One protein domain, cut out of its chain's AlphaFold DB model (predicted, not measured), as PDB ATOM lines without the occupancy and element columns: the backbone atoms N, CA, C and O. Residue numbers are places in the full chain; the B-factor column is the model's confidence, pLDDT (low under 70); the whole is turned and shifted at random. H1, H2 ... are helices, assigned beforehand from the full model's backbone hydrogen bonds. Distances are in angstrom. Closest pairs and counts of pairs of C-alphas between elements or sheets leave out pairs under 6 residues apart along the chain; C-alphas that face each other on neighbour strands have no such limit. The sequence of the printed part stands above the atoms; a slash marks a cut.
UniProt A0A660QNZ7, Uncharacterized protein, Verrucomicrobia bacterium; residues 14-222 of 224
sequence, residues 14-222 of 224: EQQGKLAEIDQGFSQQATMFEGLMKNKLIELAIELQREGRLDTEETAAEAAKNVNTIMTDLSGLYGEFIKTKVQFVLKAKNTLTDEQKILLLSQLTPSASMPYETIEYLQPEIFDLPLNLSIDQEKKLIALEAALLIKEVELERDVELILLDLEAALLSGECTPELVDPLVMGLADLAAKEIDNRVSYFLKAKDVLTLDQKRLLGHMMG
ATOM      1  N   GLU A  14     -67.572  48.676 -75.978       91.94
ATOM      2  CA  GLU A  14     -67.088  48.650 -77.362       91.94
ATOM      3  C   GLU A  14     -67.571  47.400 -78.113       91.94
ATOM      4  O   GLU A  14     -68.039  47.504 -79.246       91.94
ATOM      5  N   GLN A  15     -67.506  46.222 -77.483       91.69
ATOM      6  CA  GLN A  15     -68.022  44.982 -78.069       91.69
ATOM      7  C   GLN A  15     -69.541  45.030 -78.254       91.69
ATOM      8  O   GLN A  15     -70.029  44.609 -79.295       91.69
ATOM      9  N   GLN A  16     -70.285  45.573 -77.285       89.31
ATOM     10  CA  GLN A  16     -71.732  45.766 -77.402       89.31
ATOM     11  C   GLN A  16     -72.077  46.677 -78.584       89.31
ATOM     12  O   GLN A  16     -72.952  46.336 -79.374       89.31
ATOM     13  N   GLY A  17     -71.356  47.795 -78.740       91.25
ATOM     14  CA  GLY A  17     -71.518  48.701 -79.878       91.25
ATOM     15  C   GLY A  17     -71.252  48.010 -81.218       91.25
ATOM     16  O   GLY A  17     -72.106  48.034 -82.098       91.25
ATOM     17  N   LYS A  18     -70.117  47.309 -81.346       93.62
ATOM     18  CA  LYS A  18     -69.768  46.563 -82.569       93.62
ATOM     19  C   LYS A  18     -70.781  45.467 -82.896       93.62
ATOM     20  O   LYS A  18     -71.176  45.327 -84.047       93.62
ATOM     21  N   LEU A  19     -71.221  44.698 -81.901       90.69
ATOM     22  CA  LEU A  19     -72.222  43.651 -82.102       90.69
ATOM     23  C   LEU A  19     -73.579  44.235 -82.511       90.69
ATOM     24  O   LEU A  19     -74.224  43.668 -83.384       90.69
ATOM     25  N   ALA A  20     -73.979  45.382 -81.952       89.31
ATOM     26  CA  ALA A  20     -75.193  46.082 -82.368       89.31
ATOM     27  C   ALA A  20     -75.103  46.594 -83.817       89.31
ATOM     28  O   ALA A  20     -76.063  46.465 -84.571       89.31
ATOM     29  N   GLU A  21     -73.951  47.122 -84.238       94.12
ATOM     30  CA  GLU A  21     -73.717  47.526 -85.633       94.12
ATOM     31  C   GLU A  21     -73.750  46.327 -86.596       94.12
ATOM     32  O   GLU A  21     -74.347  46.406 -87.672       94.12
ATOM     33  N   ILE A  22     -73.138  45.203 -86.205       91.75
ATOM     34  CA  ILE A  22     -73.157  43.947 -86.968       91.75
ATOM     35  C   ILE A  22     -74.595  43.428 -87.096       91.75
ATOM     36  O   ILE A  22     -75.012  43.098 -88.204       91.75
ATOM     37  N   ASP A  23     -75.360  43.398 -86.005       87.38
ATOM     38  CA  ASP A  23     -76.758  42.950 -85.994       87.38
ATOM     39  C   ASP A  23     -77.666  43.856 -86.836       87.38
ATOM     40  O   ASP A  23     -78.462  43.377 -87.647       87.38
ATOM     41  N   GLN A  24     -77.493  45.177 -86.732       92.38
ATOM     42  CA  GLN A  24     -78.217  46.132 -87.565       92.38
ATOM     43  C   GLN A  24     -77.883  45.939 -89.051       92.38
ATOM     44  O   GLN A  24     -78.787  45.931 -89.892       92.38
ATOM     45  N   GLY A  25     -76.601  45.758 -89.382       92.75
ATOM     46  CA  GLY A  25     -76.154  45.486 -90.745       92.75
ATOM     47  C   GLY A  25     -76.716  44.174 -91.294       92.75
ATOM     48  O   GLY A  25     -77.203  44.144 -92.426       92.75
ATOM     49  N   PHE A  26     -76.713  43.110 -90.483       91.19
ATOM     50  CA  PHE A  26     -77.305  41.826 -90.854       91.19
ATOM     51  C   PHE A  26     -78.807  41.971 -91.088       91.19
ATOM     52  O   PHE A  26     -79.295  41.570 -92.137       91.19
ATOM     53  N   SER A  27     -79.527  42.608 -90.162       87.44
ATOM     54  CA  SER A  27     -80.975  42.815 -90.252       87.44
ATOM     55  C   SER A  27     -81.374  43.569 -91.522       87.44
ATOM     56  O   SER A  27     -82.339  43.196 -92.194       87.44
ATOM     57  N   GLN A  28     -80.611  44.602 -91.900       94.06
ATOM     58  CA  GLN A  28     -80.827  45.337 -93.150       94.06
ATOM     59  C   GLN A  28     -80.621  44.448 -94.383       94.06
ATOM     60  O   GLN A  28     -81.471  44.435 -95.275       94.06
ATOM     61  N   GLN A  29     -79.521  43.688 -94.438       92.06
ATOM     62  CA  GLN A  29     -79.248  42.809 -95.577       92.06
ATOM     63  C   GLN A  29     -80.219  41.629 -95.653       92.06
ATOM     64  O   GLN A  29     -80.687  41.307 -96.740       92.06
ATOM     65  N   ALA A  30     -80.580  41.029 -94.520       84.69
ATOM     66  CA  ALA A  30     -81.563  39.957 -94.453       84.69
ATOM     67  C   ALA A  30     -82.926  40.431 -94.962       84.69
ATOM     68  O   ALA A  30     -83.482  39.810 -95.862       84.69
ATOM     69  N   THR A  31     -83.396  41.596 -94.504       88.31
ATOM     70  CA  THR A  31     -84.642  42.205 -95.001       88.31
ATOM     71  C   THR A  31     -84.592  42.442 -96.514       88.31
ATOM     72  O   THR A  31     -85.569  42.197 -97.222       88.31
ATOM     73  N   MET A  32     -83.450  42.909 -97.034       96.06
ATOM     74  CA  MET A  32     -83.256  43.106 -98.471       96.06
ATOM     75  C   MET A  32     -83.344  41.781 -99.239       96.06
ATOM     76  O   MET A  32     -84.102  41.695-100.206       96.06
ATOM     77  N   PHE A  33     -82.607  40.750 -98.817       89.00
ATOM     78  CA  PHE A  33     -82.631  39.435 -99.460       89.00
ATOM     79  C   PHE A  33     -84.016  38.791 -99.387       89.00
ATOM     80  O   PHE A  33     -84.517  38.331-100.409       89.00
ATOM     81  N   GLU A  34     -84.674  38.812 -98.228       88.38
ATOM     82  CA  GLU A  34     -86.045  38.318 -98.060       88.38
ATOM     83  C   GLU A  34     -87.026  39.038 -98.991       88.38
ATOM     84  O   GLU A  34     -87.857  38.393 -99.632       88.38
ATOM     85  N   GLY A  35     -86.896  40.360 -99.134       90.56
ATOM     86  CA  GLY A  35     -87.677  41.145-100.087       90.56
ATOM     87  C   GLY A  35     -87.440  40.726-101.541       90.56
ATOM     88  O   GLY A  35     -88.399  40.504-102.280       90.56
ATOM     89  N   LEU A  36     -86.177  40.572-101.952       94.62
ATOM     90  CA  LEU A  36     -85.810  40.135-103.305       94.62
ATOM     91  C   LEU A  36     -86.301  38.710-103.602       94.62
ATOM     92  O   LEU A  36     -86.910  38.481-104.647       94.62
ATOM     93  N   MET A  37     -86.103  37.773-102.671       90.12
ATOM     94  CA  MET A  37     -86.572  36.390-102.794       90.12
ATOM     95  C   MET A  37     -88.096  36.330-102.873       90.12
ATOM     96  O   MET A  37     -88.646  35.655-103.741       90.12
ATOM     97  N   LYS A  38     -88.801  37.091-102.026       89.38
ATOM     98  CA  LYS A  38     -90.263  37.192-102.071       89.38
ATOM     99  C   LYS A  38     -90.750  37.733-103.414       89.38
ATOM    100  O   LYS A  38     -91.698  37.185-103.969       89.38
ATOM    101  N   ASN A  39     -90.102  38.765-103.953       93.62
ATOM    102  CA  ASN A  39     -90.451  39.302-105.268       93.62
ATOM    103  C   ASN A  39     -90.252  38.255-106.370       93.62
ATOM    104  O   ASN A  39     -91.143  38.077-107.194       93.62
ATOM    105  N   LYS A  40     -89.153  37.494-106.339       93.38
ATOM    106  CA  LYS A  40     -88.908  36.403-107.294       93.38
ATOM    107  C   LYS A  40     -89.922  35.268-107.178       93.38
ATOM    108  O   LYS A  40     -90.376  34.750-108.192       93.38
ATOM    109  N   LEU A  41     -90.339  34.914-105.964       90.06
ATOM    110  CA  LEU A  41     -91.414  33.942-105.748       90.06
ATOM    111  C   LEU A  41     -92.764  34.445-106.280       90.06
ATOM    112  O   LEU A  41     -93.533  33.660-106.827       90.06
ATOM    113  N   ILE A  42     -93.043  35.747-106.164       92.44
ATOM    114  CA  ILE A  42     -94.229  36.369-106.767       92.44
ATOM    115  C   ILE A  42     -94.134  36.338-108.298       92.44
ATOM    116  O   ILE A  42     -95.097  35.937-108.943       92.44
ATOM    117  N   GLU A  43     -92.987  36.701-108.886       95.56
ATOM    118  CA  GLU A  43     -92.737  36.588-110.334       95.56
ATOM    119  C   GLU A  43     -92.967  35.152-110.823       95.56
ATOM    120  O   GLU A  43     -93.654  34.942-111.823       95.56
ATOM    121  N   LEU A  44     -92.454  34.160-110.087       92.94
ATOM    122  CA  LEU A  44     -92.655  32.747-110.394       92.94
ATOM    123  C   LEU A  44     -94.136  32.369-110.344       92.94
ATOM    124  O   LEU A  44     -94.631  31.735-111.269       92.94
ATOM    125  N   ALA A  45     -94.849  32.760-109.286       89.75
ATOM    126  CA  ALA A  45     -96.273  32.477-109.147       89.75
ATOM    127  C   ALA A  45     -97.089  33.092-110.294       89.75
ATOM    128  O   ALA A  45     -97.957  32.421-110.847       89.75
ATOM    129  N   ILE A  46     -96.774  34.331-110.688       93.50
ATOM    130  CA  ILE A  46     -97.409  35.010-111.824       93.50
ATOM    131  C   ILE A  46     -97.147  34.245-113.122       93.50
ATOM    132  O   ILE A  46     -98.087  33.980-113.864       93.50
ATOM    133  N   GLU A  47     -95.899  33.859-113.398       93.69
ATOM    134  CA  GLU A  47     -95.565  33.101-114.610       93.69
ATOM    135  C   GLU A  47     -96.248  31.725-114.621       93.69
ATOM    136  O   GLU A  47     -96.783  31.313-115.645       93.69
ATOM    137  N   LEU A  48     -96.300  31.026-113.483       89.62
ATOM    138  CA  LEU A  48     -96.963  29.723-113.360       89.62
ATOM    139  C   LEU A  48     -98.495  29.795-113.470       89.62
ATOM    140  O   LEU A  48     -99.114  28.783-113.804       89.62
ATOM    141  N   GLN A  49     -99.096  30.958-113.216       89.06
ATOM    142  CA  GLN A  49    -100.534  31.227-113.371       89.06
ATOM    143  C   GLN A  49    -100.861  32.010-114.652       89.06
ATOM    144  O   GLN A  49    -102.012  32.391-114.867       89.06
ATOM    145  N   ARG A  50     -99.864  32.290-115.503       93.00
ATOM    146  CA  ARG A  50    -100.065  33.034-116.746       93.00
ATOM    147  C   ARG A  50    -100.951  32.224-117.692       93.00
ATOM    148  O   ARG A  50    -100.580  31.131-118.121       93.00
ATOM    149  N   GLU A  51    -102.097  32.798-118.042       90.75
ATOM    150  CA  GLU A  51    -103.044  32.206-118.986       90.75
ATOM    151  C   GLU A  51    -102.361  31.921-120.336       90.75
ATOM    152  O   GLU A  51    -101.568  32.723-120.835       90.75
ATOM    153  N   GLY A  52    -102.634  30.751-120.914       89.06
ATOM    154  CA  GLY A  52    -102.106  30.335-122.217       89.06
ATOM    155  C   GLY A  52    -100.619  29.953-122.260       89.06
ATOM    156  O   GLY A  52    -100.088  29.608-123.326       89.06
ATOM    157  N   ARG A  53     -99.921  29.940-121.113       90.62
ATOM    158  CA  ARG A  53     -98.484  29.604-121.034       90.62
ATOM    159  C   ARG A  53     -98.148  28.184-121.508       90.62
ATOM    160  O   ARG A  53     -96.986  27.902-121.766       90.62
ATOM    161  N   LEU A  54     -99.133  27.285-121.588       92.00
ATOM    162  CA  LEU A  54     -98.985  25.913-122.087       92.00
ATOM    163  C   LEU A  54     -99.881  25.624-123.308       92.00
ATOM    164  O   LEU A  54    -100.101  24.459-123.629       92.00
ATOM    165  N   ASP A  55    -100.418  26.629-124.004       92.00
ATOM    166  CA  ASP A  55    -101.331  26.404-125.142       92.00
ATOM    167  C   ASP A  55    -100.616  25.875-126.387       92.00
ATOM    168  O   ASP A  55    -101.157  25.055-127.132       92.00
ATOM    169  N   THR A  56     -99.378  26.311-126.600       93.81
ATOM    170  CA  THR A  56     -98.572  25.963-127.772       93.81
ATOM    171  C   THR A  56     -97.145  25.628-127.358       93.81
ATOM    172  O   THR A  56     -96.706  25.985-126.266       93.81
ATOM    173  N   GLU A  57     -96.395  24.970-128.242       92.44
ATOM    174  CA  GLU A  57     -94.965  24.715-128.021       92.44
ATOM    175  C   GLU A  57     -94.165  26.019-127.885       92.44
ATOM    176  O   GLU A  57     -93.244  26.100-127.075       92.44
ATOM    177  N   GLU A  58     -94.537  27.062-128.632       94.94
ATOM    178  CA  GLU A  58     -93.875  28.369-128.576       94.94
ATOM    179  C   GLU A  58     -94.099  29.053-127.221       94.94
ATOM    180  O   GLU A  58     -93.132  29.418-126.547       94.94
ATOM    181  N   THR A  59     -95.356  29.150-126.770       93.69
ATOM    182  CA  THR A  59     -95.682  29.763-125.472       93.69
ATOM    183  C   THR A  59     -95.127  28.951-124.302       93.69
ATOM    184  O   THR A  59     -94.628  29.534-123.339       93.69
ATOM    185  N   ALA A  60     -95.104  27.620-124.410       91.31
ATOM    186  CA  ALA A  60     -94.494  26.746-123.413       91.31
ATOM    187  C   ALA A  60     -92.969  26.876-123.353       91.31
ATOM    188  O   ALA A  60     -92.398  26.829-122.260       91.31
ATOM    189  N   ALA A  61     -92.296  27.052-124.492       92.56
ATOM    190  CA  ALA A  61     -90.858  27.296-124.532       92.56
ATOM    191  C   ALA A  61     -90.499  28.654-123.909       92.56
ATOM    192  O   ALA A  61     -89.542  28.746-123.136       92.56
ATOM    193  N   GLU A  62     -91.287  29.696-124.188       94.56
ATOM    194  CA  GLU A  62     -91.125  31.009-123.559       94.56
ATOM    195  C   GLU A  62     -91.347  30.933-122.043       94.56
ATOM    196  O   GLU A  62     -90.492  31.368-121.270       94.56
ATOM    197  N   ALA A  63     -92.442  30.309-121.604       91.94
ATOM    198  CA  ALA A  63     -92.738  30.116-120.188       91.94
ATOM    199  C   ALA A  63     -91.629  29.325-119.478       91.94
ATOM    200  O   ALA A  63     -91.169  29.709-118.404       91.94
ATOM    201  N   ALA A  64     -91.131  28.254-120.103       91.19
ATOM    202  CA  ALA A  64     -90.014  27.474-119.582       91.19
ATOM    203  C   ALA A  64     -88.742  28.319-119.425       91.19
ATOM    204  O   ALA A  64     -88.048  28.177-118.418       91.19
ATOM    205  N   LYS A  65     -88.445  29.211-120.377       95.00
ATOM    206  CA  LYS A  65     -87.309  30.137-120.293       95.00
ATOM    207  C   LYS A  65     -87.477  31.145-119.151       95.00
ATOM    208  O   LYS A  65     -86.514  31.388-118.420       95.00
ATOM    209  N   ASN A  66     -88.676  31.696-118.975       94.88
ATOM    210  CA  ASN A  66     -88.977  32.636-117.892       94.88
ATOM    211  C   ASN A  66     -88.828  31.956-116.527       94.88
ATOM    212  O   ASN A  66     -88.084  32.444-115.679       94.88
ATOM    213  N   VAL A  67     -89.432  30.775-116.351       92.38
ATOM    214  CA  VAL A  67     -89.291  29.962-115.132       92.38
ATOM    215  C   VAL A  67     -87.826  29.616-114.862       92.38
ATOM    216  O   VAL A  67     -87.372  29.772-113.732       92.38
ATOM    217  N   ASN A  68     -87.057  29.203-115.880       92.88
ATOM    218  CA  ASN A  68     -85.625  28.913-115.724       92.88
ATOM    219  C   ASN A  68     -84.855  30.126-115.199       92.88
ATOM    220  O   ASN A  68     -84.025  29.987-114.302       92.88
ATOM    221  N   THR A  69     -85.141  31.304-115.752       96.62
ATOM    222  CA  THR A  69     -84.499  32.558-115.348       96.62
ATOM    223  C   THR A  69     -84.843  32.886-113.897       96.62
ATOM    224  O   THR A  69     -83.941  33.059-113.086       96.62
ATOM    225  N   ILE A  70     -86.131  32.864-113.536       93.94
ATOM    226  CA  ILE A  70     -86.590  33.188-112.178       93.94
ATOM    227  C   ILE A  70     -86.016  32.211-111.144       93.94
ATOM    228  O   ILE A  70     -85.552  32.640-110.090       93.94
ATOM    229  N   MET A  71     -86.012  30.908-111.438       92.81
ATOM    230  CA  MET A  71     -85.477  29.889-110.528       92.81
ATOM    231  C   MET A  71     -83.961  29.994-110.349       92.81
ATOM    232  O   MET A  71     -83.476  29.776-109.244       92.81
ATOM    233  N   THR A  72     -83.223  30.352-111.406       93.06
ATOM    234  CA  THR A  72     -81.771  30.593-111.324       93.06
ATOM    235  C   THR A  72     -81.469  31.854-110.512       93.06
ATOM    236  O   THR A  72     -80.587  31.849-109.659       93.06
ATOM    237  N   ASP A  73     -82.232  32.933-110.717       93.31
ATOM    238  CA  ASP A  73     -82.099  34.148-109.907       93.31
ATOM    239  C   ASP A  73     -82.391  33.853-108.427       93.31
ATOM    240  O   ASP A  73     -81.680  34.318-107.536       93.31
ATOM    241  N   LEU A  74     -83.436  33.062-108.156       91.50
ATOM    242  CA  LEU A  74     -83.823  32.675-106.805       91.50
ATOM    243  C   LEU A  74     -82.748  31.807-106.133       91.50
ATOM    244  O   LEU A  74     -82.431  32.056-104.970       91.50
ATOM    245  N   SER A  75     -82.165  30.834-106.844       86.56
ATOM    246  CA  SER A  75     -81.079  29.999-106.312       86.56
ATOM    247  C   SER A  75     -79.857  30.842-105.945       86.56
ATOM    248  O   SER A  75     -79.351  30.729-104.827       86.56
ATOM    249  N   GLY A  76     -79.478  31.785-106.816       90.50
ATOM    250  CA  GLY A  76     -78.411  32.747-106.550       90.50
ATOM    251  C   GLY A  76     -78.688  33.625-105.325       90.50
ATOM    252  O   GLY A  76     -77.806  33.794-104.486       90.50
ATOM    253  N   LEU A  77     -79.915  34.135-105.162       92.88
ATOM    254  CA  LEU A  77     -80.301  34.922-103.981       92.88
ATOM    255  C   LEU A  77     -80.209  34.114-102.681       92.88
ATOM    256  O   LEU A  77     -79.699  34.633-101.689       92.88
ATOM    257  N   TYR A  78     -80.662  32.856-102.677       87.25
ATOM    258  CA  TYR A  78     -80.511  31.976-101.513       87.25
ATOM    259  C   TYR A  78     -79.037  31.705-101.197       87.25
ATOM    260  O   TYR A  78     -78.639  31.793-100.033       87.25
ATOM    261  N   GLY A  79     -78.220  31.429-102.218       86.19
ATOM    262  CA  GLY A  79     -76.781  31.232-102.061       86.19
ATOM    263  C   GLY A  79     -76.093  32.447-101.434       86.19
ATOM    264  O   GLY A  79     -75.371  32.314-100.445       86.19
ATOM    265  N   GLU A  80     -76.363  33.648-101.943       93.56
ATOM    266  CA  GLU A  80     -75.804  34.890-101.394       93.56
ATOM    267  C   GLU A  80     -76.333  35.211 -99.989       93.56
ATOM    268  O   GLU A  80     -75.587  35.712 -99.141       93.56
ATOM    269  N   PHE A  81     -77.587  34.865 -99.689       90.44
ATOM    270  CA  PHE A  81     -78.145  35.031 -98.350       90.44
ATOM    271  C   PHE A  81     -77.460  34.119 -97.316       90.44
ATOM    272  O   PHE A  81     -77.123  34.578 -96.221       90.44
ATOM    273  N   ILE A  82     -77.173  32.859 -97.668       86.50
ATOM    274  CA  ILE A  82     -76.417  31.924 -96.815       86.50
ATOM    275  C   ILE A  82     -75.018  32.474 -96.525       86.50
ATOM    276  O   ILE A  82     -74.629  32.580 -95.358       86.50
ATOM    277  N   LYS A  83     -74.282  32.881 -97.566       91.44
ATOM    278  CA  LYS A  83     -72.936  33.461 -97.419       91.44
ATOM    279  C   LYS A  83     -72.952  34.708 -96.547       91.44
ATOM    280  O   LYS A  83     -72.114  34.851 -95.662       91.44
ATOM    281  N   THR A  84     -73.941  35.577 -96.750       91.06
ATOM    282  CA  THR A  84     -74.140  36.784 -95.942       91.06
ATOM    283  C   THR A  84     -74.341  36.424 -94.473       91.06
ATOM    284  O   THR A  84     -73.642  36.950 -93.608       91.06
ATOM    285  N   LYS A  85     -75.243  35.485 -94.169       87.62
ATOM    286  CA  LYS A  85     -75.485  35.035 -92.792       87.62
ATOM    287  C   LYS A  85     -74.198  34.533 -92.134       87.62
ATOM    288  O   LYS A  85     -73.878  34.960 -91.026       87.62
ATOM    289  N   VAL A  86     -73.441  33.680 -92.823       89.94
ATOM    290  CA  VAL A  86     -72.160  33.164 -92.319       89.94
ATOM    291  C   VAL A  86     -71.155  34.297 -92.105       89.94
ATOM    292  O   VAL A  86     -70.552  34.381 -91.036       89.94
ATOM    293  N   GLN A  87     -71.041  35.237 -93.043       93.88
ATOM    294  CA  GLN A  87     -70.151  36.390 -92.918       93.88
ATOM    295  C   GLN A  87     -70.457  37.233 -91.668       93.88
ATOM    296  O   GLN A  87     -69.537  37.655 -90.965       93.88
ATOM    297  N   PHE A  88     -71.733  37.493 -91.370       91.44
ATOM    298  CA  PHE A  88     -72.123  38.254 -90.178       91.44
ATOM    299  C   PHE A  88     -71.900  37.468 -88.883       91.44
ATOM    300  O   PHE A  88     -71.435  38.050 -87.902       91.44
ATOM    301  N   VAL A  89     -72.129  36.151 -88.889       90.12
ATOM    302  CA  VAL A  89     -71.780  35.275 -87.758       90.12
ATOM    303  C   VAL A  89     -70.274  35.310 -87.484       90.12
ATOM    304  O   VAL A  89     -69.874  35.455 -86.331       90.12
ATOM    305  N   LEU A  90     -69.433  35.255 -88.522       92.12
ATOM    306  CA  LEU A  90     -67.976  35.352 -88.382       92.12
ATOM    307  C   LEU A  90     -67.546  36.723 -87.837       92.12
ATOM    308  O   LEU A  90     -66.770  36.789 -86.885       92.12
ATOM    309  N   LYS A  91     -68.119  37.824 -88.345       93.44
ATOM    310  CA  LYS A  91     -67.883  39.177 -87.801       93.44
ATOM    311  C   LYS A  91     -68.251  39.279 -86.317       93.44
ATOM    312  O   LYS A  91     -67.485  39.840 -85.531       93.44
ATOM    313  N   ALA A  92     -69.401  38.725 -85.925       89.25
ATOM    314  CA  ALA A  92     -69.848  38.714 -84.534       89.25
ATOM    315  C   ALA A  92     -68.899  37.889 -83.652       89.25
ATOM    316  O   ALA A  92     -68.379  38.405 -82.663       89.25
ATOM    317  N   LYS A  93     -68.593  36.649 -84.059       89.44
ATOM    318  CA  LYS A  93     -67.621  35.757 -83.401       89.44
ATOM    319  C   LYS A  93     -66.283  36.462 -83.172       89.44
ATOM    320  O   LYS A  93     -65.731  36.380 -82.077       89.44
ATOM    321  N   ASN A  94     -65.765  37.165 -84.175       92.06
ATOM    322  CA  ASN A  94     -64.449  37.806 -84.108       92.06
ATOM    323  C   ASN A  94     -64.409  39.065 -83.235       92.06
ATOM    324  O   ASN A  94     -63.329  39.557 -82.925       92.06
ATOM    325  N   THR A  95     -65.566  39.575 -82.810       91.81
ATOM    326  CA  THR A  95     -65.650  40.668 -81.829       91.81
ATOM    327  C   THR A  95     -65.435  40.161 -80.395       91.81
ATOM    328  O   THR A  95     -65.117  40.939 -79.492       91.81
ATOM    329  N   LEU A  96     -65.597  38.858 -80.167       88.81
ATOM    330  CA  LEU A  96     -65.501  38.231 -78.851       88.81
ATOM    331  C   LEU A  96     -64.057  37.858 -78.500       88.81
ATOM    332  O   LEU A  96     -63.251  37.531 -79.375       88.81
ATOM    333  N   THR A  97     -63.747  37.849 -77.204       86.75
ATOM    334  CA  THR A  97     -62.497  37.271 -76.697       86.75
ATOM    335  C   THR A  97     -62.553  35.746 -76.743       86.75
ATOM    336  O   THR A  97     -63.628  35.150 -76.826       86.75
ATOM    337  N   ASP A  98     -61.401  35.086 -76.657       83.50
ATOM    338  CA  ASP A  98     -61.354  33.621 -76.690       83.50
ATOM    339  C   ASP A  98     -62.067  32.990 -75.487       83.50
ATOM    340  O   ASP A  98     -62.781  32.003 -75.641       83.50
ATOM    341  N   GLU A  99     -61.991  33.619 -74.312       81.75
ATOM    342  CA  GLU A  99     -62.739  33.207 -73.115       81.75
ATOM    343  C   GLU A  99     -64.260  33.289 -73.329       81.75
ATOM    344  O   GLU A  99     -64.988  32.359 -72.978       81.75
ATOM    345  N   GLN A 100     -64.744  34.364 -73.962       82.94
ATOM    346  CA  GLN A 100     -66.162  34.538 -74.298       82.94
ATOM    347  C   GLN A 100     -66.625  33.509 -75.343       82.94
ATOM    348  O   GLN A 100     -67.725  32.967 -75.225       82.94
ATOM    349  N   LYS A 101     -65.784  33.191 -76.337       82.38
ATOM    350  CA  LYS A 101     -66.068  32.144 -77.335       82.38
ATOM    351  C   LYS A 101     -66.157  30.762 -76.686       82.38
ATOM    352  O   LYS A 101     -67.117  30.042 -76.936       82.38
ATOM    353  N   ILE A 102     -65.195  30.398 -75.833       77.19
ATOM    354  CA  ILE A 102     -65.184  29.116 -75.106       77.19
ATOM    355  C   ILE A 102     -66.432  28.984 -74.233       77.19
ATOM    356  O   ILE A 102     -67.058  27.925 -74.195       77.19
ATOM    357  N   LEU A 103     -66.829  30.067 -73.562       74.94
ATOM    358  CA  LEU A 103     -68.043  30.075 -72.761       74.94
ATOM    359  C   LEU A 103     -69.290  29.839 -73.620       74.94
ATOM    360  O   LEU A 103     -70.100  28.985 -73.263       74.94
ATOM    361  N   LEU A 104     -69.434  30.534 -74.753       73.75
ATOM    362  CA  LEU A 104     -70.541  30.299 -75.686       73.75
ATOM    363  C   LEU A 104     -70.577  28.843 -76.153       73.75
ATOM    364  O   LEU A 104     -71.628  28.216 -76.092       73.75
ATOM    365  N   LEU A 105     -69.427  28.280 -76.536       69.38
ATOM    366  CA  LEU A 105     -69.322  26.873 -76.930       69.38
ATOM    367  C   LEU A 105     -69.734  25.921 -75.798       69.38
ATOM    368  O   LEU A 105     -70.404  24.931 -76.057       69.38
ATOM    369  N   SER A 106     -69.396  26.228 -74.543       64.06
ATOM    370  CA  SER A 106     -69.792  25.412 -73.383       64.06
ATOM    371  C   SER A 106     -71.290  25.476 -73.059       64.06
ATOM    372  O   SER A 106     -71.818  24.589 -72.390       64.06
ATOM    373  N   GLN A 107     -71.970  26.532 -73.519       67.00
ATOM    374  CA  GLN A 107     -73.417  26.715 -73.391       67.00
ATOM    375  C   GLN A 107     -74.189  26.087 -74.550       67.00
ATOM    376  O   GLN A 107     -75.394  25.870 -74.426       67.00
ATOM    377  N   LEU A 108     -73.510  25.773 -75.658       61.00
ATOM    378  CA  LEU A 108     -74.078  24.929 -76.696       61.00
ATOM    379  C   LEU A 108     -74.221  23.526 -76.112       61.00
ATOM    380  O   LEU A 108     -73.272  22.748 -76.041       61.00
ATOM    381  N   THR A 109     -75.432  23.175 -75.691       46.72
ATOM    382  CA  THR A 109     -75.774  21.765 -75.583       46.72
ATOM    383  C   THR A 109     -75.690  21.176 -76.990       46.72
ATOM    384  O   THR A 109     -76.274  21.757 -77.909       46.72
ATOM    385  N   PRO A 110     -74.992  20.043 -77.195       45.84
ATOM    386  CA  PRO A 110     -75.118  19.266 -78.419       45.84
ATOM    387  C   PRO A 110     -76.533  18.681 -78.426       45.84
ATOM    388  O   PRO A 110     -76.786  17.554 -78.017       45.84
ATOM    389  N   SER A 111     -77.497  19.520 -78.772       42.62
ATOM    390  CA  SER A 111     -78.908  19.202 -78.819       42.62
ATOM    391  C   SER A 111     -79.405  19.601 -80.189       42.62
ATOM    392  O   SER A 111     -79.311  20.767 -80.565       42.62
ATOM    393  N   ALA A 112     -79.948  18.584 -80.856       40.91
ATOM    394  CA  ALA A 112     -80.311  18.517 -82.253       40.91
ATOM    395  C   ALA A 112     -79.076  18.498 -83.160       40.91
ATOM    396  O   ALA A 112     -78.429  19.513 -83.410       40.91
ATOM    397  N   SER A 113     -78.797  17.313 -83.712       37.66
ATOM    398  CA  SER A 113     -78.539  17.216 -85.144       37.66
ATOM    399  C   SER A 113     -79.170  18.428 -85.831       37.66
ATOM    400  O   SER A 113     -80.368  18.671 -85.660       37.66
ATOM    401  N   MET A 114     -78.381  19.206 -86.586       33.78
ATOM    402  CA  MET A 114     -78.979  19.986 -87.671       33.78
ATOM    403  C   MET A 114     -80.025  19.060 -88.284       33.78
ATOM    404  O   MET A 114     -79.668  17.901 -88.529       33.78
ATOM    405  N   PRO A 115     -81.295  19.466 -88.426       37.75
ATOM    406  CA  PRO A 115     -82.271  18.623 -89.073       37.75
ATOM    407  C   PRO A 115     -81.876  18.575 -90.555       37.75
ATOM    408  O   PRO A 115     -82.494  19.194 -91.413       37.75
ATOM    409  N   TYR A 116     -80.813  17.826 -90.855       33.75
ATOM    410  CA  TYR A 116     -80.538  17.208 -92.138       33.75
ATOM    411  C   TYR A 116     -81.769  16.396 -92.564       33.75
ATOM    412  O   TYR A 116     -82.016  16.243 -93.749       33.75
ATOM    413  N   GLU A 117     -82.612  16.003 -91.602       32.81
ATOM    414  CA  GLU A 117     -83.961  15.468 -91.792       32.81
ATOM    415  C   GLU A 117     -84.943  16.439 -92.485       32.81
ATOM    416  O   GLU A 117     -85.934  15.984 -93.035       32.81
ATOM    417  N   THR A 118     -84.701  17.757 -92.538       36.19
ATOM    418  CA  THR A 118     -85.589  18.699 -93.270       36.19
ATOM    419  C   THR A 118     -85.114  19.083 -94.665       36.19
ATOM    420  O   THR A 118     -85.830  19.780 -95.381       36.19
ATOM    421  N   ILE A 119     -83.961  18.566 -95.089       37.00
ATOM    422  CA  ILE A 119     -83.727  18.305 -96.508       37.00
ATOM    423  C   ILE A 119     -83.814  16.788 -96.701       37.00
ATOM    424  O   ILE A 119     -82.963  16.172 -97.331       37.00
ATOM    425  N   GLU A 120     -84.856  16.167 -96.132       32.38
ATOM    426  CA  GLU A 120     -85.415  14.961 -96.729       32.38
ATOM    427  C   GLU A 120     -85.506  15.227 -98.226       32.38
ATOM    428  O   GLU A 120     -86.180  16.170 -98.639       32.38
ATOM    429  N   TYR A 121     -84.714  14.466 -98.982       42.12
ATOM    430  CA  TYR A 121     -84.751  14.253-100.419       42.12
ATOM    431  C   TYR A 121     -86.011  14.818-101.092       42.12
ATOM    432  O   TYR A 121     -86.893  14.088-101.524       42.12
ATOM    433  N   LEU A 122     -86.068  16.134-101.292       38.47
ATOM    434  CA  LEU A 122     -86.939  16.748-102.283       38.47
ATOM    435  C   LEU A 122     -86.247  16.580-103.635       38.47
ATOM    436  O   LEU A 122     -86.065  17.541-104.372       38.47
ATOM    437  N   GLN A 123     -85.827  15.359-103.969       44.31
ATOM    438  CA  GLN A 123     -86.050  14.904-105.321       44.31
ATOM    439  C   GLN A 123     -87.549  14.605-105.337       44.31
ATOM    440  O   GLN A 123     -87.946  13.583-104.792       44.31
ATOM    441  N   PRO A 124     -88.431  15.466-105.888       44.25
ATOM    442  CA  PRO A 124     -89.647  14.930-106.450       44.25
ATOM    443  C   PRO A 124     -89.179  13.776-107.319       44.25
ATOM    444  O   PRO A 124     -88.417  13.973-108.271       44.25
ATOM    445  N   GLU A 125     -89.554  12.577-106.905       50.97
ATOM    446  CA  GLU A 125     -89.500  11.375-107.700       50.97
ATOM    447  C   GLU A 125     -90.333  11.711-108.942       50.97
ATOM    448  O   GLU A 125     -91.532  11.467-109.016       50.97
ATOM    449  N   ILE A 126     -89.730  12.382-109.931       49.28
ATOM    450  CA  ILE A 126     -90.365  12.661-111.223       49.28
ATOM    451  C   ILE A 126     -90.805  11.324-111.845       49.28
ATOM    452  O   ILE A 126     -91.738  11.297-112.643       49.28
ATOM    453  N   PHE A 127     -90.168  10.229-111.415       47.69
ATOM    454  CA  PHE A 127     -90.518   8.839-111.669       47.69
ATOM    455  C   PHE A 127     -91.805   8.346-110.978       47.69
ATOM    456  O   PHE A 127     -92.453   7.465-111.535       47.69
ATOM    457  N   ASP A 128     -92.218   8.919-109.843       57.75
ATOM    458  CA  ASP A 128     -93.423   8.504-109.100       57.75
ATOM    459  C   ASP A 128     -94.661   9.324-109.478       57.75
ATOM    460  O   ASP A 128     -95.800   8.982-109.138       57.75
ATOM    461  N   LEU A 129     -94.471  10.401-110.243       64.38
ATOM    462  CA  LEU A 129     -95.580  11.083-110.890       64.38
ATOM    463  C   LEU A 129     -96.161  10.164-111.980       64.38
ATOM    464  O   LEU A 129     -95.403   9.569-112.743       64.38
ATOM    465  N   PRO A 130     -97.497  10.082-112.137       69.62
ATOM    466  CA  PRO A 130     -98.170   9.277-113.157       69.62
ATOM    467  C   PRO A 130     -98.038   9.911-114.556       69.62
ATOM    468  O   PRO A 130     -99.008  10.053-115.302       69.62
ATOM    469  N   LEU A 131     -96.827  10.333-114.916       76.94
ATOM    470  CA  LEU A 131     -96.448  10.787-116.238       76.94
ATOM    471  C   LEU A 131     -96.078   9.544-117.044       76.94
ATOM    472  O   LEU A 131     -95.153   8.817-116.703       76.94
ATOM    473  N   ASN A 132     -96.801   9.286-118.131       84.94
ATOM    474  CA  ASN A 132     -96.450   8.201-119.042       84.94
ATOM    475  C   ASN A 132     -95.189   8.598-119.830       84.94
ATOM    476  O   ASN A 132     -95.289   9.233-120.885       84.94
ATOM    477  N   LEU A 133     -94.013   8.325-119.262       86.69
ATOM    478  CA  LEU A 133     -92.713   8.631-119.850       86.69
ATOM    479  C   LEU A 133     -92.384   7.621-120.953       86.69
ATOM    480  O   LEU A 133     -92.621   6.424-120.835       86.69
ATOM    481  N   SER A 134     -91.814   8.104-122.054       91.06
ATOM    482  CA  SER A 134     -91.203   7.212-123.044       91.06
ATOM    483  C   SER A 134     -89.854   6.686-122.547       91.06
ATOM    484  O   SER A 134     -89.163   7.364-121.788       91.06
ATOM    485  N   ILE A 135     -89.412   5.538-123.073       89.56
ATOM    486  CA  ILE A 135     -88.096   4.947-122.757       89.56
ATOM    487  C   ILE A 135     -86.954   5.959-122.960       89.56
ATOM    488  O   ILE A 135     -85.991   5.994-122.197       89.56
ATOM    489  N   ASP A 136     -87.039   6.801-123.991       94.31
ATOM    490  CA  ASP A 136     -86.014   7.815-124.251       94.31
ATOM    491  C   ASP A 136     -86.047   8.964-123.234       94.31
ATOM    492  O   ASP A 136     -84.998   9.525-122.912       94.31
ATOM    493  N   GLN A 137     -87.223   9.318-122.709       91.88
ATOM    494  CA  GLN A 137     -87.350  10.292-121.622       91.88
ATOM    495  C   GLN A 137     -86.815   9.722-120.309       91.88
ATOM    496  O   GLN A 137     -86.022  10.394-119.655       91.88
ATOM    497  N   GLU A 138     -87.158   8.477-119.973       88.06
ATOM    498  CA  GLU A 138     -86.623   7.777-118.798       88.06
ATOM    499  C   GLU A 138     -85.093   7.736-118.832       88.06
ATOM    500  O   GLU A 138     -84.438   8.165-117.886       88.06
ATOM    501  N   LYS A 139     -84.495   7.328-119.962       88.81
ATOM    502  CA  LYS A 139     -83.032   7.322-120.134       88.81
ATOM    503  C   LYS A 139     -82.405   8.700-119.916       88.81
ATOM    504  O   LYS A 139     -81.334   8.791-119.320       88.81
ATOM    505  N   LYS A 140     -83.039   9.768-120.414       93.12
ATOM    506  CA  LYS A 140     -82.554  11.144-120.219       93.12
ATOM    507  C   LYS A 140     -82.641  11.568-118.756       93.12
ATOM    508  O   LYS A 140     -81.690  12.164-118.266       93.12
ATOM    509  N   LEU A 141     -83.744  11.260-118.076       88.25
ATOM    510  CA  LEU A 141     -83.928  11.581-116.660       88.25
ATOM    511  C   LEU A 141     -82.921  10.826-115.784       88.25
ATOM    512  O   LEU A 141     -82.235  11.467-114.999       88.25
ATOM    513  N   ILE A 142     -82.721   9.525-116.020       84.94
ATOM    514  CA  ILE A 142     -81.695   8.717-115.334       84.94
ATOM    515  C   ILE A 142     -80.295   9.316-115.542       84.94
ATOM    516  O   ILE A 142     -79.504   9.409-114.609       84.94
ATOM    517  N   ALA A 143     -79.966   9.752-116.762       89.31
ATOM    518  CA  ALA A 143     -78.673  10.379-117.033       89.31
ATOM    519  C   ALA A 143     -78.505  11.729-116.310       89.31
ATOM    520  O   ALA A 143     -77.408  12.049-115.851       89.31
ATOM    521  N   LEU A 144     -79.576  12.525-116.211       90.00
ATOM    522  CA  LEU A 144     -79.575  13.782-115.459       90.00
ATOM    523  C   LEU A 144     -79.427  13.540-113.953       90.00
ATOM    524  O   LEU A 144     -78.680  14.268-113.306       90.00
ATOM    525  N   GLU A 145     -80.092  12.518-113.419       86.69
ATOM    526  CA  GLU A 145     -80.001  12.116-112.014       86.69
ATOM    527  C   GLU A 145     -78.598  11.605-111.677       86.69
ATOM    528  O   GLU A 145     -77.982  12.062-110.720       86.69
ATOM    529  N   ALA A 146     -78.017  10.753-112.525       86.12
ATOM    530  CA  ALA A 146     -76.633  10.319-112.361       86.12
ATOM    531  C   ALA A 146     -75.656  11.510-112.355       86.12
ATOM    532  O   ALA A 146     -74.731  11.553-111.546       86.12
ATOM    533  N   ALA A 147     -75.867  12.505-113.225       92.00
ATOM    534  CA  ALA A 147     -75.047  13.715-113.250       92.00
ATOM    535  C   ALA A 147     -75.232  14.598-112.001       92.00
ATOM    536  O   ALA A 147     -74.272  15.246-111.579       92.00
ATOM    537  N   LEU A 148     -76.439  14.636-111.424       88.94
ATOM    538  CA  LEU A 148     -76.710  15.288-110.142       88.94
ATOM    539  C   LEU A 148     -75.925  14.593-109.021       88.94
ATOM    540  O   LEU A 148     -75.145  15.264-108.349       88.94
ATOM    541  N   LEU A 149     -76.072  13.271-108.889       85.06
ATOM    542  CA  LEU A 149     -75.440  12.464-107.838       85.06
ATOM    543  C   LEU A 149     -73.912  12.539-107.884       85.06
ATOM    544  O   LEU A 149     -73.271  12.682-106.849       85.06
ATOM    545  N   ILE A 150     -73.312  12.496-109.079       88.25
ATOM    546  CA  ILE A 150     -71.856  12.665-109.233       88.25
ATOM    547  C   ILE A 150     -71.404  13.990-108.614       88.25
ATOM    548  O   ILE A 150     -70.429  14.021-107.868       88.25
ATOM    549  N   LYS A 151     -72.124  15.078-108.897       91.38
ATOM    550  CA  LYS A 151     -71.793  16.395-108.353       91.38
ATOM    551  C   LYS A 151     -72.072  16.507-106.859       91.38
ATOM    552  O   LYS A 151     -71.324  17.195-106.179       91.38
ATOM    553  N   GLU A 152     -73.121  15.865-106.348       86.50
ATOM    554  CA  GLU A 152     -73.384  15.819-104.904       86.50
ATOM    555  C   GLU A 152     -72.237  15.115-104.172       86.50
ATOM    556  O   GLU A 152     -71.693  15.682-103.232       86.50
ATOM    557  N   VAL A 153     -71.748  13.982-104.687       85.25
ATOM    558  CA  VAL A 153     -70.565  13.294-104.137       85.25
ATOM    559  C   VAL A 153     -69.300  14.162-104.217       85.25
ATOM    560  O   VAL A 153     -68.487  14.167-103.294       85.25
ATOM    561  N   GLU A 154     -69.098  14.910-105.308       91.81
ATOM    562  CA  GLU A 154     -67.977  15.856-105.419       91.81
ATOM    563  C   GLU A 154     -68.068  16.986-104.384       91.81
ATOM    564  O   GLU A 154     -67.050  17.342-103.791       91.81
ATOM    565  N   LEU A 155     -69.268  17.526-104.149       87.56
ATOM    566  CA  LEU A 155     -69.509  18.564-103.147       87.56
ATOM    567  C   LEU A 155     -69.337  18.029-101.722       87.56
ATOM    568  O   LEU A 155     -68.683  18.688-100.921       87.56
ATOM    569  N   GLU A 156     -69.858  16.838-101.412       83.56
ATOM    570  CA  GLU A 156     -69.667  16.164-100.120       83.56
ATOM    571  C   GLU A 156     -68.183  15.930 -99.831       83.56
ATOM    572  O   GLU A 156     -67.702  16.251 -98.746       83.56
ATOM    573  N   ARG A 157     -67.425  15.449-100.826       91.81
ATOM    574  CA  ARG A 157     -65.967  15.332-100.714       91.81
ATOM    575  C   ARG A 157     -65.331  16.682-100.384       91.81
ATOM    576  O   ARG A 157     -64.477  16.742 -99.508       91.81
ATOM    577  N   ASP A 158     -65.699  17.743-101.096       93.12
ATOM    578  CA  ASP A 158     -65.115  19.069-100.882       93.12
ATOM    579  C   ASP A 158     -65.478  19.635 -99.497       93.12
ATOM    580  O   ASP A 158     -64.639  20.280 -98.869       93.12
ATOM    581  N   VAL A 159     -66.681  19.343 -98.985       86.94
ATOM    582  CA  VAL A 159     -67.080  19.658 -97.605       86.94
ATOM    583  C   VAL A 159     -66.169  18.931 -96.620       86.94
ATOM    584  O   VAL A 159     -65.588  19.579 -95.755       86.94
ATOM    585  N   GLU A 160     -65.995  17.617 -96.772       83.75
ATOM    586  CA  GLU A 160     -65.151  16.820 -95.876       83.75
ATOM    587  C   GLU A 160     -63.692  17.284 -95.880       83.75
ATOM    588  O   GLU A 160     -63.062  17.380 -94.829       83.75
ATOM    589  N   LEU A 161     -63.150  17.653 -97.044       92.12
ATOM    590  CA  LEU A 161     -61.802  18.215 -97.133       92.12
ATOM    591  C   LEU A 161     -61.680  19.534 -96.356       92.12
ATOM    592  O   LEU A 161     -60.727  19.705 -95.599       92.12
ATOM    593  N   ILE A 162     -62.660  20.435 -96.477       91.62
ATOM    594  CA  ILE A 162     -62.668  21.686 -95.706       91.62
ATOM    595  C   ILE A 162     -62.830  21.414 -94.206       91.62
ATOM    596  O   ILE A 162     -62.212  22.105 -93.397       91.62
ATOM    597  N   LEU A 163     -63.635  20.425 -93.812       88.69
ATOM    598  CA  LEU A 163     -63.788  20.042 -92.407       88.69
ATOM    599  C   LEU A 163     -62.484  19.482 -91.823       88.69
ATOM    600  O   LEU A 163     -62.141  19.835 -90.695       88.69
ATOM    601  N   LEU A 164     -61.726  18.691 -92.588       88.25
ATOM    602  CA  LEU A 164     -60.394  18.225 -92.190       88.25
ATOM    603  C   LEU A 164     -59.398  19.384 -92.053       88.25
ATOM    604  O   LEU A 164     -58.654  19.441 -91.074       88.25
ATOM    605  N   ASP A 165     -59.402  20.331 -92.994       92.12
ATOM    606  CA  ASP A 165     -58.566  21.535 -92.909       92.12
ATOM    607  C   ASP A 165     -58.948  22.396 -91.694       92.12
ATOM    608  O   ASP A 165     -58.083  22.949 -91.010       92.12
ATOM    609  N   LEU A 166     -60.244  22.474 -91.384       88.88
ATOM    610  CA  LEU A 166     -60.767  23.184 -90.223       88.88
ATOM    611  C   LEU A 166     -60.343  22.499 -88.922       88.88
ATOM    612  O   LEU A 166     -59.873  23.174 -88.008       88.88
ATOM    613  N   GLU A 167     -60.457  21.175 -88.836       86.88
ATOM    614  CA  GLU A 167     -59.969  20.391 -87.700       86.88
ATOM    615  C   GLU A 167     -58.463  20.602 -87.501       86.88
ATOM    616  O   GLU A 167     -58.024  20.916 -86.393       86.88
ATOM    617  N   ALA A 168     -57.673  20.519 -88.573       89.12
ATOM    618  CA  ALA A 168     -56.237  20.762 -88.522       89.12
ATOM    619  C   ALA A 168     -55.915  22.180 -88.022       89.12
ATOM    620  O   ALA A 168     -55.056  22.344 -87.153       89.12
ATOM    621  N   ALA A 169     -56.631  23.200 -88.507       87.69
ATOM    622  CA  ALA A 169     -56.474  24.579 -88.051       87.69
ATOM    623  C   ALA A 169     -56.819  24.733 -86.559       87.69
ATOM    624  O   ALA A 169     -56.070  25.373 -85.817       87.69
ATOM    625  N   LEU A 170     -57.902  24.102 -86.095       82.56
ATOM    626  CA  LEU A 170     -58.337  24.140 -84.695       82.56
ATOM    627  C   LEU A 170     -57.362  23.411 -83.755       82.56
ATOM    628  O   LEU A 170     -57.144  23.863 -82.631       82.56
ATOM    629  N   LEU A 171     -56.747  22.318 -84.211       83.19
ATOM    630  CA  LEU A 171     -55.783  21.528 -83.439       83.19
ATOM    631  C   LEU A 171     -54.341  22.057 -83.521       83.19
ATOM    632  O   LEU A 171     -53.496  21.641 -82.728       83.19
ATOM    633  N   SER A 172     -54.049  22.980 -84.443       84.62
ATOM    634  CA  SER A 172     -52.699  23.520 -84.671       84.62
ATOM    635  C   SER A 172     -52.124  24.321 -83.492       84.62
ATOM    636  O   SER A 172     -50.916  24.532 -83.423       84.62
ATOM    637  N   GLY A 173     -52.975  24.784 -82.569       73.56
ATOM    638  CA  GLY A 173     -52.598  25.721 -81.505       73.56
ATOM    639  C   GLY A 173     -52.530  27.190 -81.952       73.56
ATOM    640  O   GLY A 173     -52.447  28.068 -81.097       73.56
ATOM    641  N   GLU A 174     -52.646  27.469 -83.254       76.81
ATOM    642  CA  GLU A 174     -52.686  28.809 -83.857       76.81
ATOM    643  C   GLU A 174     -54.038  29.043 -84.556       76.81
ATOM    644  O   GLU A 174     -54.132  29.293 -85.754       76.81
ATOM    645  N   CYS A 175     -55.132  28.945 -83.798       80.12
ATOM    646  CA  CYS A 175     -56.488  29.144 -84.314       80.12
ATOM    647  C   CYS A 175     -56.805  30.644 -84.487       80.12
ATOM    648  O   CYS A 175     -57.390  31.271 -83.599       80.12
ATOM    649  N   THR A 176     -56.445  31.230 -85.634       85.69
ATOM    650  CA  THR A 176     -56.734  32.644 -85.942       85.69
ATOM    651  C   THR A 176     -57.911  32.812 -86.915       85.69
ATOM    652  O   THR A 176     -58.201  31.904 -87.703       85.69
ATOM    653  N   PRO A 177     -58.614  33.965 -86.901       88.69
ATOM    654  CA  PRO A 177     -59.656  34.268 -87.884       88.69
ATOM    655  C   PRO A 177     -59.182  34.132 -89.336       88.69
ATOM    656  O   PRO A 177     -59.917  33.628 -90.175       88.69
ATOM    657  N   GLU A 178     -57.937  34.506 -89.633       90.56
ATOM    658  CA  GLU A 178     -57.362  34.453 -90.982       90.56
ATOM    659  C   GLU A 178     -57.233  33.023 -91.524       90.56
ATOM    660  O   GLU A 178     -57.250  32.835 -92.738       90.56
ATOM    661  N   LEU A 179     -57.121  32.025 -90.640       90.06
ATOM    662  CA  LEU A 179     -57.067  30.607 -91.003       90.06
ATOM    663  C   LEU A 179     -58.462  29.972 -91.028       90.06
ATOM    664  O   LEU A 179     -58.786  29.220 -91.941       90.06
ATOM    665  N   VAL A 180     -59.295  30.284 -90.035       90.31
ATOM    666  CA  VAL A 180     -60.584  29.609 -89.816       90.31
ATOM    667  C   VAL A 180     -61.701  30.190 -90.679       90.31
ATOM    668  O   VAL A 180     -62.519  29.453 -91.226       90.31
ATOM    669  N   ASP A 181     -61.770  31.512 -90.803       93.62
ATOM    670  CA  ASP A 181     -62.899  32.173 -91.452       93.62
ATOM    671  C   ASP A 181     -62.997  31.863 -92.955       93.62
ATOM    672  O   ASP A 181     -64.117  31.628 -93.416       93.62
ATOM    673  N   PRO A 182     -61.893  31.785 -93.732       95.62
ATOM    674  CA  PRO A 182     -61.967  31.360 -95.129       95.62
ATOM    675  C   PRO A 182     -62.505  29.936 -95.298       95.62
ATOM    676  O   PRO A 182     -63.255  29.687 -96.238       95.62
ATOM    677  N   LEU A 183     -62.175  29.020 -94.382       93.56
ATOM    678  CA  LEU A 183     -62.673  27.641 -94.409       93.56
ATOM    679  C   LEU A 183     -64.182  27.599 -94.140       93.56
ATOM    680  O   LEU A 183     -64.936  26.987 -94.894       93.56
ATOM    681  N   VAL A 184     -64.652  28.331 -93.125       93.00
ATOM    682  CA  VAL A 184     -66.088  28.434 -92.818       93.00
ATOM    683  C   VAL A 184     -66.861  29.116 -93.955       93.00
ATOM    684  O   VAL A 184     -67.958  28.679 -94.303       93.00
ATOM    685  N   MET A 185     -66.289  30.148 -94.582       95.88
ATOM    686  CA  MET A 185     -66.864  30.748 -95.794       95.88
ATOM    687  C   MET A 185     -66.886  29.763 -96.969       95.88
ATOM    688  O   MET A 185     -67.869  29.728 -97.704       95.88
ATOM    689  N   GLY A 186     -65.861  28.919 -97.112       93.62
ATOM    690  CA  GLY A 186     -65.818  27.856 -98.114       93.62
ATOM    691  C   GLY A 186     -66.970  26.856 -97.971       93.62
ATOM    692  O   GLY A 186     -67.582  26.490 -98.973       93.62
ATOM    693  N   LEU A 187     -67.350  26.488 -96.742       92.75
ATOM    694  CA  LEU A 187     -68.544  25.664 -96.497       92.75
ATOM    695  C   LEU A 187     -69.834  26.364 -96.953       92.75
ATOM    696  O   LEU A 187     -70.710  25.730 -97.539       92.75
ATOM    697  N   ALA A 188     -69.948  27.679 -96.736       89.50
ATOM    698  CA  ALA A 188     -71.092  28.463 -97.206       89.50
ATOM    699  C   ALA A 188     -71.164  28.519 -98.744       89.50
ATOM    700  O   ALA A 188     -72.250  28.426 -99.322       89.50
ATOM    701  N   ASP A 189     -70.014  28.629 -99.414       93.81
ATOM    702  CA  ASP A 189     -69.923  28.569-100.874       93.81
ATOM    703  C   ASP A 189     -70.320  27.192-101.422       93.81
ATOM    704  O   ASP A 189     -71.003  27.115-102.446       93.81
ATOM    705  N   LEU A 190     -69.921  26.101-100.757       91.75
ATOM    706  CA  LEU A 190     -70.327  24.745-101.135       91.75
ATOM    707  C   LEU A 190     -71.836  24.533-100.958       91.75
ATOM    708  O   LEU A 190     -72.473  24.009-101.869       91.75
ATOM    709  N   ALA A 191     -72.428  25.030 -99.868       85.31
ATOM    710  CA  ALA A 191     -73.878  24.989 -99.664       85.31
ATOM    711  C   ALA A 191     -74.642  25.741-100.772       85.31
ATOM    712  O   ALA A 191     -75.646  25.251-101.288       85.31
ATOM    713  N   ALA A 192     -74.148  26.908-101.202       88.56
ATOM    714  CA  ALA A 192     -74.731  27.634-102.332       88.56
ATOM    715  C   ALA A 192     -74.653  26.825-103.644       88.56
ATOM    716  O   ALA A 192     -75.634  26.743-104.384       88.56
ATOM    717  N   LYS A 193     -73.515  26.167-103.909       92.06
ATOM    718  CA  LYS A 193     -73.341  25.303-105.091       92.06
ATOM    719  C   LYS A 193     -74.260  24.082-105.074       92.06
ATOM    720  O   LYS A 193     -74.690  23.651-106.142       92.06
ATOM    721  N   GLU A 194     -74.561  23.521-103.904       87.25
ATOM    722  CA  GLU A 194     -75.499  22.400-103.768       87.25
ATOM    723  C   GLU A 194     -76.913  22.805-104.211       87.25
ATOM    724  O   GLU A 194     -77.544  22.104-105.009       87.25
ATOM    725  N   ILE A 195     -77.376  23.986-103.785       86.31
ATOM    726  CA  ILE A 195     -78.663  24.555-104.213       86.31
ATOM    727  C   ILE A 195     -78.682  24.738-105.737       86.31
ATOM    728  O   ILE A 195     -79.612  24.275-106.404       86.31
ATOM    729  N   ASP A 196     -77.644  25.355-106.305       88.00
ATOM    730  CA  ASP A 196     -77.532  25.566-107.753       88.00
ATOM    731  C   ASP A 196     -77.505  24.244-108.535       88.00
ATOM    732  O   ASP A 196     -78.102  24.137-109.611       88.00
ATOM    733  N   ASN A 197     -76.841  23.214-108.000       90.00
ATOM    734  CA  ASN A 197     -76.782  21.891-108.613       90.00
ATOM    735  C   ASN A 197     -78.182  21.267-108.728       90.00
ATOM    736  O   ASN A 197     -78.579  20.827-109.812       90.00
ATOM    737  N   ARG A 198     -78.957  21.307-107.638       87.50
ATOM    738  CA  ARG A 198     -80.328  20.778-107.603       87.50
ATOM    739  C   ARG A 198     -81.281  21.576-108.481       87.50
ATOM    740  O   ARG A 198     -82.031  20.984-109.256       87.50
ATOM    741  N   VAL A 199     -81.212  22.907-108.444       87.19
ATOM    742  CA  VAL A 199     -82.010  23.755-109.343       87.19
ATOM    743  C   VAL A 199     -81.667  23.446-110.801       87.19
ATOM    744  O   VAL A 199     -82.569  23.202-111.599       87.19
ATOM    745  N   SER A 200     -80.382  23.342-111.154       89.69
ATOM    746  CA  SER A 200     -79.960  22.980-112.513       89.69
ATOM    747  C   SER A 200     -80.526  21.631-112.967       89.69
ATOM    748  O   SER A 200     -80.960  21.512-114.116       89.69
ATOM    749  N   TYR A 201     -80.544  20.630-112.081       89.19
ATOM    750  CA  TYR A 201     -81.179  19.341-112.351       89.19
ATOM    751  C   TYR A 201     -82.676  19.503-112.635       89.19
ATOM    752  O   TYR A 201     -83.121  19.081-113.702       89.19
ATOM    753  N   PHE A 202     -83.437  20.182-111.769       85.69
ATOM    754  CA  PHE A 202     -84.881  20.373-111.969       85.69
ATOM    755  C   PHE A 202     -85.215  21.078-113.277       85.69
ATOM    756  O   PHE A 202     -86.116  20.648-114.001       85.69
ATOM    757  N   LEU A 203     -84.473  22.138-113.608       88.69
ATOM    758  CA  LEU A 203     -84.704  22.893-114.836       88.69
ATOM    759  C   LEU A 203     -84.449  22.040-116.084       88.69
ATOM    760  O   LEU A 203     -85.198  22.139-117.052       88.69
ATOM    761  N   LYS A 204     -83.445  21.157-116.053       90.81
ATOM    762  CA  LYS A 204     -83.176  20.218-117.152       90.81
ATOM    763  C   LYS A 204     -84.188  19.078-117.198       90.81
ATOM    764  O   LYS A 204     -84.626  18.711-118.284       90.81
ATOM    765  N   ALA A 205     -84.573  18.536-116.045       87.56
ATOM    766  CA  ALA A 205     -85.508  17.421-115.947       87.56
ATOM    767  C   ALA A 205     -86.892  17.803-116.492       87.56
ATOM    768  O   ALA A 205     -87.453  17.071-117.307       87.56
ATOM    769  N   LYS A 206     -87.408  18.994-116.154       86.38
ATOM    770  CA  LYS A 206     -88.689  19.463-116.711       86.38
ATOM    771  C   LYS A 206     -88.655  19.642-118.233       86.38
ATOM    772  O   LYS A 206     -89.688  19.509-118.885       86.38
ATOM    773  N   ASP A 207     -87.492  19.953-118.810       88.69
ATOM    774  CA  ASP A 207     -87.348  20.198-120.250       88.69
ATOM    775  C   ASP A 207     -87.357  18.893-121.064       88.69
ATOM    776  O   ASP A 207     -87.556  18.927-122.277       88.69
ATOM    777  N   VAL A 208     -87.232  17.735-120.403       90.94
ATOM    778  CA  VAL A 208     -87.420  16.406-121.010       90.94
ATOM    779  C   VAL A 208     -88.902  16.100-121.278       90.94
ATOM    780  O   VAL A 208     -89.215  15.292-122.157       90.94
ATOM    781  N   LEU A 209     -89.819  16.736-120.543       89.62
ATOM    782  CA  LEU A 209     -91.256  16.488-120.647       89.62
ATOM    783  C   LEU A 209     -91.856  17.112-121.914       89.62
ATOM    784  O   LEU A 209     -91.507  18.231-122.307       89.62
ATOM    785  N   THR A 210     -92.811  16.406-122.519       91.94
ATOM    786  CA  THR A 210     -93.630  16.940-123.616       91.94
ATOM    787  C   THR A 210     -94.588  18.014-123.107       91.94
ATOM    788  O   THR A 210     -94.834  18.134-121.904       91.94
ATOM    789  N   LEU A 211     -95.174  18.790-124.022       91.62
ATOM    790  CA  LEU A 211     -96.182  19.784-123.669       91.62
ATOM    791  C   LEU A 211     -97.373  19.173-122.914       91.62
ATOM    792  O   LEU A 211     -97.781  19.702-121.883       91.62
ATOM    793  N   ASP A 212     -97.879  18.024-123.360       90.50
ATOM    794  CA  ASP A 212     -99.007  17.352-122.700       90.50
ATOM    795  C   ASP A 212     -98.651  16.844-121.297       90.50
ATOM    796  O   ASP A 212     -99.447  16.979-120.369       90.50
ATOM    797  N   GLN A 213     -97.431  16.336-121.101       90.31
ATOM    798  CA  GLN A 213     -96.942  15.956-119.772       90.31
ATOM    799  C   GLN A 213     -96.778  17.181-118.860       90.31
ATOM    800  O   GLN A 213     -97.119  17.116-117.683       90.31
ATOM    801  N   LYS A 214     -96.316  18.322-119.395       88.56
ATOM    802  CA  LYS A 214     -96.224  19.590-118.649       88.56
ATOM    803  C   LYS A 214     -97.602  20.128-118.256       88.56
ATOM    804  O   LYS A 214     -97.747  20.635-117.147       88.56
ATOM    805  N   ARG A 215     -98.609  19.994-119.125       88.38
ATOM    806  CA  ARG A 215    -100.011  20.334-118.817       88.38
ATOM    807  C   ARG A 215    -100.565  19.443-117.716       88.38
ATOM    808  O   ARG A 215    -101.122  19.956-116.753       88.38
ATOM    809  N   LEU A 216    -100.365  18.128-117.824       87.44
ATOM    810  CA  LEU A 216    -100.788  17.176-116.797       87.44
ATOM    811  C   LEU A 216    -100.137  17.495-115.447       87.44
ATOM    812  O   LEU A 216    -100.833  17.571-114.439       87.44
ATOM    813  N   LEU A 217     -98.829  17.758-115.441       84.06
ATOM    814  CA  LEU A 217     -98.109  18.174-114.242       84.06
ATOM    815  C   LEU A 217     -98.663  19.489-113.673       84.06
ATOM    816  O   LEU A 217     -98.911  19.576-112.475       84.06
ATOM    817  N   GLY A 218     -98.921  20.484-114.527       81.19
ATOM    818  CA  GLY A 218     -99.563  21.741-114.137       81.19
ATOM    819  C   GLY A 218    -100.908  21.513-113.444       81.19
ATOM    820  O   GLY A 218    -101.093  21.965-112.316       81.19
ATOM    821  N   HIS A 219    -101.794  20.720-114.052       82.62
ATOM    822  CA  HIS A 219    -103.086  20.366-113.467       82.62
ATOM    823  C   HIS A 219    -102.953  19.636-112.125       82.62
ATOM    824  O   HIS A 219    -103.671  19.965-111.182       82.62
ATOM    825  N   MET A 220    -102.022  18.683-112.006       79.81
ATOM    826  CA  MET A 220    -101.754  17.982-110.744       79.81
ATOM    827  C   MET A 220    -101.279  18.929-109.636       79.81
ATOM    828  O   MET A 220    -101.575  18.705-108.464       79.81
ATOM    829  N   MET A 221    -100.574  19.998-110.006       76.69
ATOM    830  CA  MET A 221    -100.099  21.039-109.094       76.69
ATOM    831  C   MET A 221    -101.135  22.150-108.842       76.69
ATOM    832  O   MET A 221    -100.830  23.117-108.148       76.69
ATOM    833  N   GLY A 222    -102.348  22.048-109.401       76.38
ATOM    834  CA  GLY A 222    -103.382  23.083-109.285       76.38
ATOM    835  C   GLY A 222    -103.078  24.363-110.073       76.38
ATOM    836  O   GLY A 222    -103.632  25.418-109.770       76.38
TER     837      GLY A 222
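Overview. This is residues 14 to 222 of the 224 residues of an uncharacterized protein of Verrucomicrobia bacterium (UniProt A0A660QNZ7). Look for four long helices side by side in a single gently curved row, H1, H2, H6, H5, each running opposite to its neighbour; the row is not closed into a ring. Over one face of the row residues 105 to 121, with H4, stick out, while H3 and H7 sit near opposite ends of H2. The printed part has 209 residues with seven named helices, H1 to H7 in order along the chain, and no named strand: all helix. It is loose, with a radius of gyration of the C-alphas of 21.8 A, and elongated, spanning 65 by 34 by 28 A.

Along the chain. Find C-alpha 57 at (-94.965, 24.715, -128.021); from there H2, residues 57 to 95, runs 57.0 A to C-alpha 95 at (-65.650, 40.668, -81.829). H1 is residues 14 to 48, 50.5 A; H6 is 177 to 207, 44.9 A; H5 is 135 to 171, 53.5 A. The short ones are H3, 98 to 107, H4, 116 to 119, and H7, 211 to 220, which ends at (-101.754, 17.982, -110.744).

Arrangement. At Gly 79 and Ala 192, closest C-alphas 4.1 A apart, H2 touches H6 at a shallow tilt of 14 degrees, opposite ways. H1 and H2 are a hairpin, touching closest at the C-alphas of Leu 19 and Ala 92, 6.0 A. H5 and H6 are another, at Leu 141 and Ala 205, 6.1 A. H2 is close but not clearly touching to H3 and H7; H4 touches no helix. Every O i to N i+4 pair is within hydrogen-bond range in H1, H2, H3, H5 and H7, and 24 of 27 in H6; H4 is too short for one.

Size, cuts and confidence. The C-alphas of Glu 14 and Ile 135, the farthest apart, are 66.4 A apart. The printed part has no cut. The link H4 to H5, residues 120 to 134, is long. Residues 105 to 130 have pLDDT under 70.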